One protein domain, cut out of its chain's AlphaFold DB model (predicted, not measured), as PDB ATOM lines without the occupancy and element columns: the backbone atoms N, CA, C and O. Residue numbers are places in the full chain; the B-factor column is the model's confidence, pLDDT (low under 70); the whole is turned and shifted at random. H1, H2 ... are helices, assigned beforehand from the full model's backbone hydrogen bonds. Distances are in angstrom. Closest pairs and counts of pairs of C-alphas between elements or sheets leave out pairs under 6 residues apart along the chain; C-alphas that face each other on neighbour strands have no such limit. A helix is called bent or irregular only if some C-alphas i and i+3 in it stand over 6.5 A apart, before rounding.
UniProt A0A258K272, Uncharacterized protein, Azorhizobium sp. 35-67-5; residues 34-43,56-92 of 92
ATOM      1  N   VAL A  34      35.503   9.040 -35.914       92.25
ATOM      2  CA  VAL A  34      35.366  10.475 -35.638       92.25
ATOM      3  C   VAL A  34      33.875  10.825 -35.498       92.25
ATOM      4  O   VAL A  34      33.089  10.438 -36.377       92.25
ATOM      5  N   PRO A  35      33.478  11.567 -34.443       94.75
ATOM      6  CA  PRO A  35      32.108  12.016 -34.231       94.75
ATOM      7  C   PRO A  35      31.494  12.655 -35.477       94.75
ATOM      8  O   PRO A  35      32.147  13.410 -36.203       94.75
ATOM      9  N   ALA A  36      30.223  12.346 -35.739       95.56
ATOM     10  CA  ALA A  36      29.553  12.771 -36.966       95.56
ATOM     11  C   ALA A  36      29.517  14.299 -37.124       95.56
ATOM     12  O   ALA A  36      29.711  14.792 -38.233       95.56
ATOM     13  N   ASP A  37      29.340  15.040 -36.028       93.38
ATOM     14  CA  ASP A  37      29.339  16.504 -36.026       93.38
ATOM     15  C   ASP A  37      30.704  17.083 -36.431       93.38
ATOM     16  O   ASP A  37      30.765  18.050 -37.192       93.38
ATOM     17  N   LEU A  38      31.803  16.462 -35.991       95.06
ATOM     18  CA  LEU A  38      33.155  16.859 -36.381       95.06
ATOM     19  C   LEU A  38      33.420  16.552 -37.852       95.06
ATOM     20  O   LEU A  38      33.970  17.402 -38.547       95.06
ATOM     21  N   ARG A  39      32.976  15.393 -38.358       94.50
ATOM     22  CA  ARG A  39      33.103  15.062 -39.789       94.50
ATOM     23  C   ARG A  39      32.365  16.067 -40.669       94.50
ATOM     24  O   ARG A  39      32.948  16.557 -41.628       94.50
ATOM     25  N   ILE A  40      31.120  16.397 -40.319       94.31
ATOM     26  CA  ILE A  40      30.307  17.384 -41.049       94.31
ATOM     27  C   ILE A  40      30.950  18.772 -40.976       94.31
ATOM     28  O   ILE A  40      30.992  19.499 -41.963       94.31
ATOM     29  N   CYS A  41      31.481  19.160 -39.816       91.81
ATOM     30  CA  CYS A  41      32.114  20.467 -39.692       91.81
ATOM     31  C   CYS A  41      33.415  20.577 -40.505       91.81
ATOM     32  O   CYS A  41      33.721  21.634 -41.053       91.81
ATOM     33  N   LEU A  42      34.183  19.490 -40.584       93.44
ATOM     34  CA  LEU A  42      35.451  19.436 -41.311       93.44
ATOM     35  C   LEU A  42      35.274  19.202 -42.815       93.44
ATOM     36  O   LEU A  42      36.222  19.414 -43.564       93.44
ATOM     37  N   SER A  43      34.086  18.795 -43.275       92.81
ATOM     38  CA  SER A  43      33.811  18.617 -44.706       92.81
ATOM     39  C   SER A  43      33.592  19.934 -45.451       92.81
ATOM     40  O   SER A  43      33.454  19.923 -46.672       92.81
ATOM     41  N   VAL A  56      32.981  43.393 -57.968       96.50
ATOM     42  CA  VAL A  56      33.647  43.658 -56.679       96.50
ATOM     43  C   VAL A  56      32.775  43.218 -55.493       96.50
ATOM     44  O   VAL A  56      33.275  42.632 -54.535       96.50
ATOM     45  N   GLY A  57      31.457  43.441 -55.574       96.69
ATOM     46  CA  GLY A  57      30.518  43.039 -54.526       96.69
ATOM     47  C   GLY A  57      30.395  41.521 -54.366       96.69
ATOM     48  O   GLY A  57      30.227  41.028 -53.251       96.69
ATOM     49  N   GLU A  58      30.504  40.759 -55.453       94.88
ATOM     50  CA  GLU A  58      30.500  39.292 -55.406       94.88
ATOM     51  C   GLU A  58      31.782  38.743 -54.796       94.88
ATOM     52  O   GLU A  58      31.703  37.901 -53.899       94.88
ATOM     53  N   VAL A  59      32.935  39.286 -55.195       94.00
ATOM     54  CA  VAL A  59      34.234  38.938 -54.603       94.00
ATOM     55  C   VAL A  59      34.223  39.200 -53.098       94.00
ATOM     56  O   VAL A  59      34.586  38.325 -52.310       94.00
ATOM     57  N   GLU A  60      33.743  40.370 -52.669       95.69
ATOM     58  CA  GLU A  60      33.667  40.703 -51.246       95.69
ATOM     59  C   GLU A  60      32.767  39.749 -50.455       95.69
ATOM     60  O   GLU A  60      33.119  39.347 -49.340       95.69
ATOM     61  N   ARG A  61      31.593  39.399 -50.996       93.44
ATOM     62  CA  ARG A  61      30.673  38.458 -50.340       93.44
ATOM     63  C   ARG A  61      31.294  37.070 -50.235       93.44
ATOM     64  O   ARG A  61      31.247  36.489 -49.149       93.44
ATOM     65  N   GLY A  62      31.899  36.580 -51.315       92.12
ATOM     66  CA  GLY A  62      32.587  35.290 -51.349       92.12
ATOM     67  C   GLY A  62      33.709  35.224 -50.317       92.12
ATOM     68  O   GLY A  62      33.711  34.342 -49.462       92.12
ATOM     69  N   TRP A  63      34.589  36.228 -50.297       91.44
ATOM     70  CA  TRP A  63      35.687  36.302 -49.331       91.44
ATOM     71  C   TRP A  63      35.206  36.365 -47.872       91.44
ATOM     72  O   TRP A  63      35.738  35.670 -47.001       91.44
ATOM     73  N   LYS A  64      34.174  37.170 -47.578       94.38
ATOM     74  CA  LYS A  64      33.588  37.257 -46.227       94.38
ATOM     75  C   LYS A  64      32.996  35.917 -45.791       94.38
ATOM     76  O   LYS A  64      33.142  35.548 -44.623       94.38
ATOM     77  N   GLN A  65      32.336  35.205 -46.700       93.12
ATOM     78  CA  GLN A  65      31.778  33.886 -46.423       93.12
ATOM     79  C   GLN A  65      32.882  32.853 -46.182       93.12
ATOM     80  O   GLN A  65      32.838  32.146 -45.175       93.12
ATOM     81  N   ASP A  66      33.907  32.823 -47.030       93.44
ATOM     82  CA  ASP A  66      35.038  31.903 -46.905       93.44
ATOM     83  C   ASP A  66      35.771  32.077 -45.562       93.44
ATOM     84  O   ASP A  66      35.992  31.114 -44.828       93.44
ATOM     85  N   ARG A  67      36.012  33.324 -45.137       94.06
ATOM     86  CA  ARG A  67      36.598  33.633 -43.817       94.06
ATOM     87  C   ARG A  67      35.774  33.081 -42.649       94.06
ATOM     88  O   ARG A  67      36.352  32.647 -41.650       94.06
ATOM     89  N   ARG A  68      34.440  33.092 -42.748       93.44
ATOM     90  CA  ARG A  68      33.555  32.502 -41.725       93.44
ATOM     91  C   ARG A  68      33.670  30.982 -41.716       93.44
ATOM     92  O   ARG A  68      33.800  30.404 -40.638       93.44
ATOM     93  N   THR A  69      33.677  30.361 -42.893       92.88
ATOM     94  CA  THR A  69      33.866  28.915 -43.048       92.88
ATOM     95  C   THR A  69      35.206  28.475 -42.461       92.88
ATOM     96  O   THR A  69      35.232  27.613 -41.586       92.88
ATOM     97  N   GLN A  70      36.308  29.137 -42.826       93.69
ATOM     98  CA  GLN A  70      37.637  28.837 -42.288       93.69
ATOM     99  C   GLN A  70      37.697  28.980 -40.760       93.69
ATOM    100  O   GLN A  70      38.284  28.142 -40.072       93.69
ATOM    101  N   ALA A  71      37.061  30.013 -40.198       94.44
ATOM    102  CA  ALA A  71      36.987  30.182 -38.749       94.44
ATOM    103  C   ALA A  71      36.224  29.033 -38.065       94.44
ATOM    104  O   ALA A  71      36.634  28.583 -36.991       94.44
ATOM    105  N   ALA A  72      35.141  28.544 -38.676       93.31
ATOM    106  CA  ALA A  72      34.381  27.401 -38.176       93.31
ATOM    107  C   ALA A  72      35.198  26.099 -38.254       93.31
ATOM    108  O   ALA A  72      35.347  25.415 -37.240       93.31
ATOM    109  N   VAL A  73      35.817  25.818 -39.405       95.06
ATOM    110  CA  VAL A  73      36.680  24.643 -39.616       95.06
ATOM    111  C   VAL A  73      37.838  24.633 -38.618       95.06
ATOM    112  O   VAL A  73      38.094  23.609 -37.988       95.06
ATOM    113  N   ARG A  74      38.483  25.783 -38.372       95.44
ATOM    114  CA  ARG A  74      39.558  25.899 -37.371       95.44
ATOM    115  C   ARG A  74      39.090  25.509 -35.969       95.44
ATOM    116  O   ARG A  74      39.795  24.779 -35.275       95.44
ATOM    117  N   ARG A  75      37.909  25.973 -35.545       96.00
ATOM    118  CA  ARG A  75      37.327  25.595 -34.243       96.00
ATOM    119  C   ARG A  75      37.027  24.098 -34.184       96.00
ATOM    120  O   ARG A  75      37.273  23.464 -33.163       96.00
ATOM    121  N   CYS A  76      36.544  23.515 -35.275       96.12
ATOM    122  CA  CYS A  76      36.300  22.078 -35.348       96.12
ATOM    123  C   CYS A  76      37.588  21.252 -35.336       96.12
ATOM    124  O   CYS A  76      37.628  20.231 -34.656       96.12
ATOM    125  N   GLY A  77      38.665  21.727 -35.963       96.31
ATOM    126  CA  GLY A  77      39.991  21.117 -35.847       96.31
ATOM    127  C   GLY A  77      40.508  21.103 -34.404       96.31
ATOM    128  O   GLY A  77      41.016  20.086 -33.943       96.31
ATOM    129  N   GLN A  78      40.299  22.188 -33.651       97.75
ATOM    130  CA  GLN A  78      40.642  22.236 -32.221       97.75
ATOM    131  C   GLN A  78      39.830  21.227 -31.398       97.75
ATOM    132  O   GLN A  78      40.385  20.538 -30.545       97.75
ATOM    133  N   ARG A  79      38.526  21.098 -31.676       97.06
ATOM    134  CA  ARG A  79      37.664  20.100 -31.024       97.06
ATOM    135  C   ARG A  79      38.076  18.668 -31.370       97.06
ATOM    136  O   ARG A  79      38.062  17.815 -30.489       97.06
ATOM    137  N   LEU A  80      38.467  18.413 -32.618       96.56
ATOM    138  CA  LEU A  80      38.976  17.111 -33.048       96.56
ATOM    139  C   LEU A  80      40.275  16.750 -32.322       96.56
ATOM    140  O   LEU A  80      40.406  15.625 -31.851       96.56
ATOM    141  N   ALA A  81      41.207  17.699 -32.203       95.94
ATOM    142  CA  ALA A  81      42.449  17.491 -31.465       95.94
ATOM    143  C   ALA A  81      42.173  17.142 -29.992       95.94
ATOM    144  O   ALA A  81      42.709  16.160 -29.492       95.94
ATOM    145  N   ALA A  82      41.269  17.878 -29.336       95.50
ATOM    146  CA  ALA A  82      40.872  17.600 -27.956       95.50
ATOM    147  C   ALA A  82      40.212  16.218 -27.795       95.50
ATOM    148  O   ALA A  82      40.556  15.480 -26.876       95.50
ATOM    149  N   TRP A  83      39.307  15.844 -28.706       94.12
ATOM    150  CA  TRP A  83      38.694  14.510 -28.726       94.12
ATOM    151  C   TRP A  83      39.743  13.402 -28.887       94.12
ATOM    152  O   TRP A  83      39.687  12.385 -28.199       94.12
ATOM    153  N   TYR A  84      40.723  13.601 -29.767       92.25
ATOM    154  CA  TYR A  84      41.795  12.632 -29.961       92.25
ATOM    155  C   TYR A  84      42.706  12.518 -28.731       92.25
ATOM    156  O   TYR A  84      43.103  11.414 -28.365       92.25
ATOM    157  N   ASP A  85      43.021  13.634 -28.070       93.12
ATOM    158  CA  ASP A  85      43.824  13.629 -26.844       93.12
ATOM    159  C   ASP A  85      43.126  12.914 -25.679       93.12
ATOM    160  O   ASP A  85      43.792  12.205 -24.916       93.12
ATOM    161  N   ASP A  86      41.802  13.043 -25.568       90.69
ATOM    162  CA  ASP A  86      40.986  12.302 -24.599       90.69
ATOM    163  C   ASP A  86      41.076  10.786 -24.847       90.69
ATOM    164  O   ASP A  86      41.464  10.021 -23.960       90.69
ATOM    165  N   LEU A  87      40.874  10.359 -26.099       89.12
ATOM    166  CA  LEU A  87      41.035   8.956 -26.496       89.12
ATOM    167  C   LEU A  87      42.439   8.428 -26.218       89.12
ATOM    168  O   LEU A  87      42.598   7.355 -25.639       89.12
ATOM    169  N   ARG A  88      43.470   9.186 -26.601       85.75
ATOM    170  CA  ARG A  88      44.872   8.817 -26.384       85.75
ATOM    171  C   ARG A  88      45.187   8.648 -24.897       85.75
ATOM    172  O   ARG A  88      46.039   7.830 -24.553       85.75
ATOM    173  N   THR A  89      44.551   9.428 -24.027       81.12
ATOM    174  CA  THR A  89      44.753   9.345 -22.574       81.12
ATOM    175  C   THR A  89      44.120   8.083 -21.995       81.12
ATOM    176  O   THR A  89      44.746   7.444 -21.160       81.12
ATOM    177  N   GLY A  90      42.950   7.669 -22.490       71.19
ATOM    178  CA  GLY A  90      42.303   6.412 -22.087       71.19
ATOM    179  C   GLY A  90      42.942   5.134 -22.652       71.19
ATOM    180  O   GLY A  90      42.546   4.041 -22.261       71.19
ATOM    181  N   TRP A  91      43.893   5.256 -23.585       67.94
ATOM    182  CA  TRP A  91      44.596   4.131 -24.225       67.94
ATOM    183  C   TRP A  91      45.971   3.808 -23.613       67.94
ATOM    184  O   TRP A  91      46.579   2.811 -24.008       67.94
ATOM    185  N   ARG A  92      46.490   4.648 -22.707       53.91
ATOM    186  CA  ARG A  92      47.693   4.346 -21.910       53.91
ATOM    187  C   ARG A  92      47.313   3.632 -20.624       53.91
ATOM    188  O   ARG A  92      48.123   2.775 -20.213       53.91
TER     189      ARG A  92
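This is residues 34 to 43 and 56 to 92 of the 92 residues of an uncharacterized protein of Azorhizobium sp. 35-67-5 (UniProt A0A258K272). One long, straight helix, H2, makes nearly the whole length of this rod, and a short helix, H1, packs slantwise on one side of it, partway along. Both ends of H2 stick out beyond H1, with residues 56 to 68 and 85 to 92 standing free. The printed part has 47 residues, with two named helices in the order H1, H2 and no named strand; the class is all helix. It is extended, with a radius of gyration of the C-alphas of 15.2 A and spans of 54 by 15 by 8 A.

The printed part begins at Val 34, with C-alpha 34 at (35.366, 10.475, -35.638). H1 holds residues 36 to 42, from C-alpha 36 at (29.553, 12.771, -36.966), and measures 9.9 A from first to last C-alpha. After the cut, H2 holds residues 56 to 90 and measures 51.6 A, from C-alpha 56 at (33.647, 43.658, -56.679) to C-alpha 90 at (42.303, 6.412, -22.087). Neither helix is bent.

H1 and H2 touch, with 9 pairs of C-alphas within 8 A. Their closest C-alphas are those of Leu 42 and Val 73, 5.6 A apart. H2 touches H1 with residues 72 to 80 alone. Their lines stand at a steep tilt of 46 degrees, and they run opposite ways. Their centres are 10.3 A apart. In H1 and H2 every O i to N i+4 pair is within hydrogen-bond range.

The two C-alphas farthest apart are those of Val 56 and Arg 92, at 54.3 A. Residues 44 to 55 are not printed, and C-alphas 43 and 56 are 27.8 A apart across this cut. The link from H1 to H2 runs across it. Arg 92 is the chain's last residue. The mean pLDDT of the printed part is 91.8, and residues 91 to 92 are under 70.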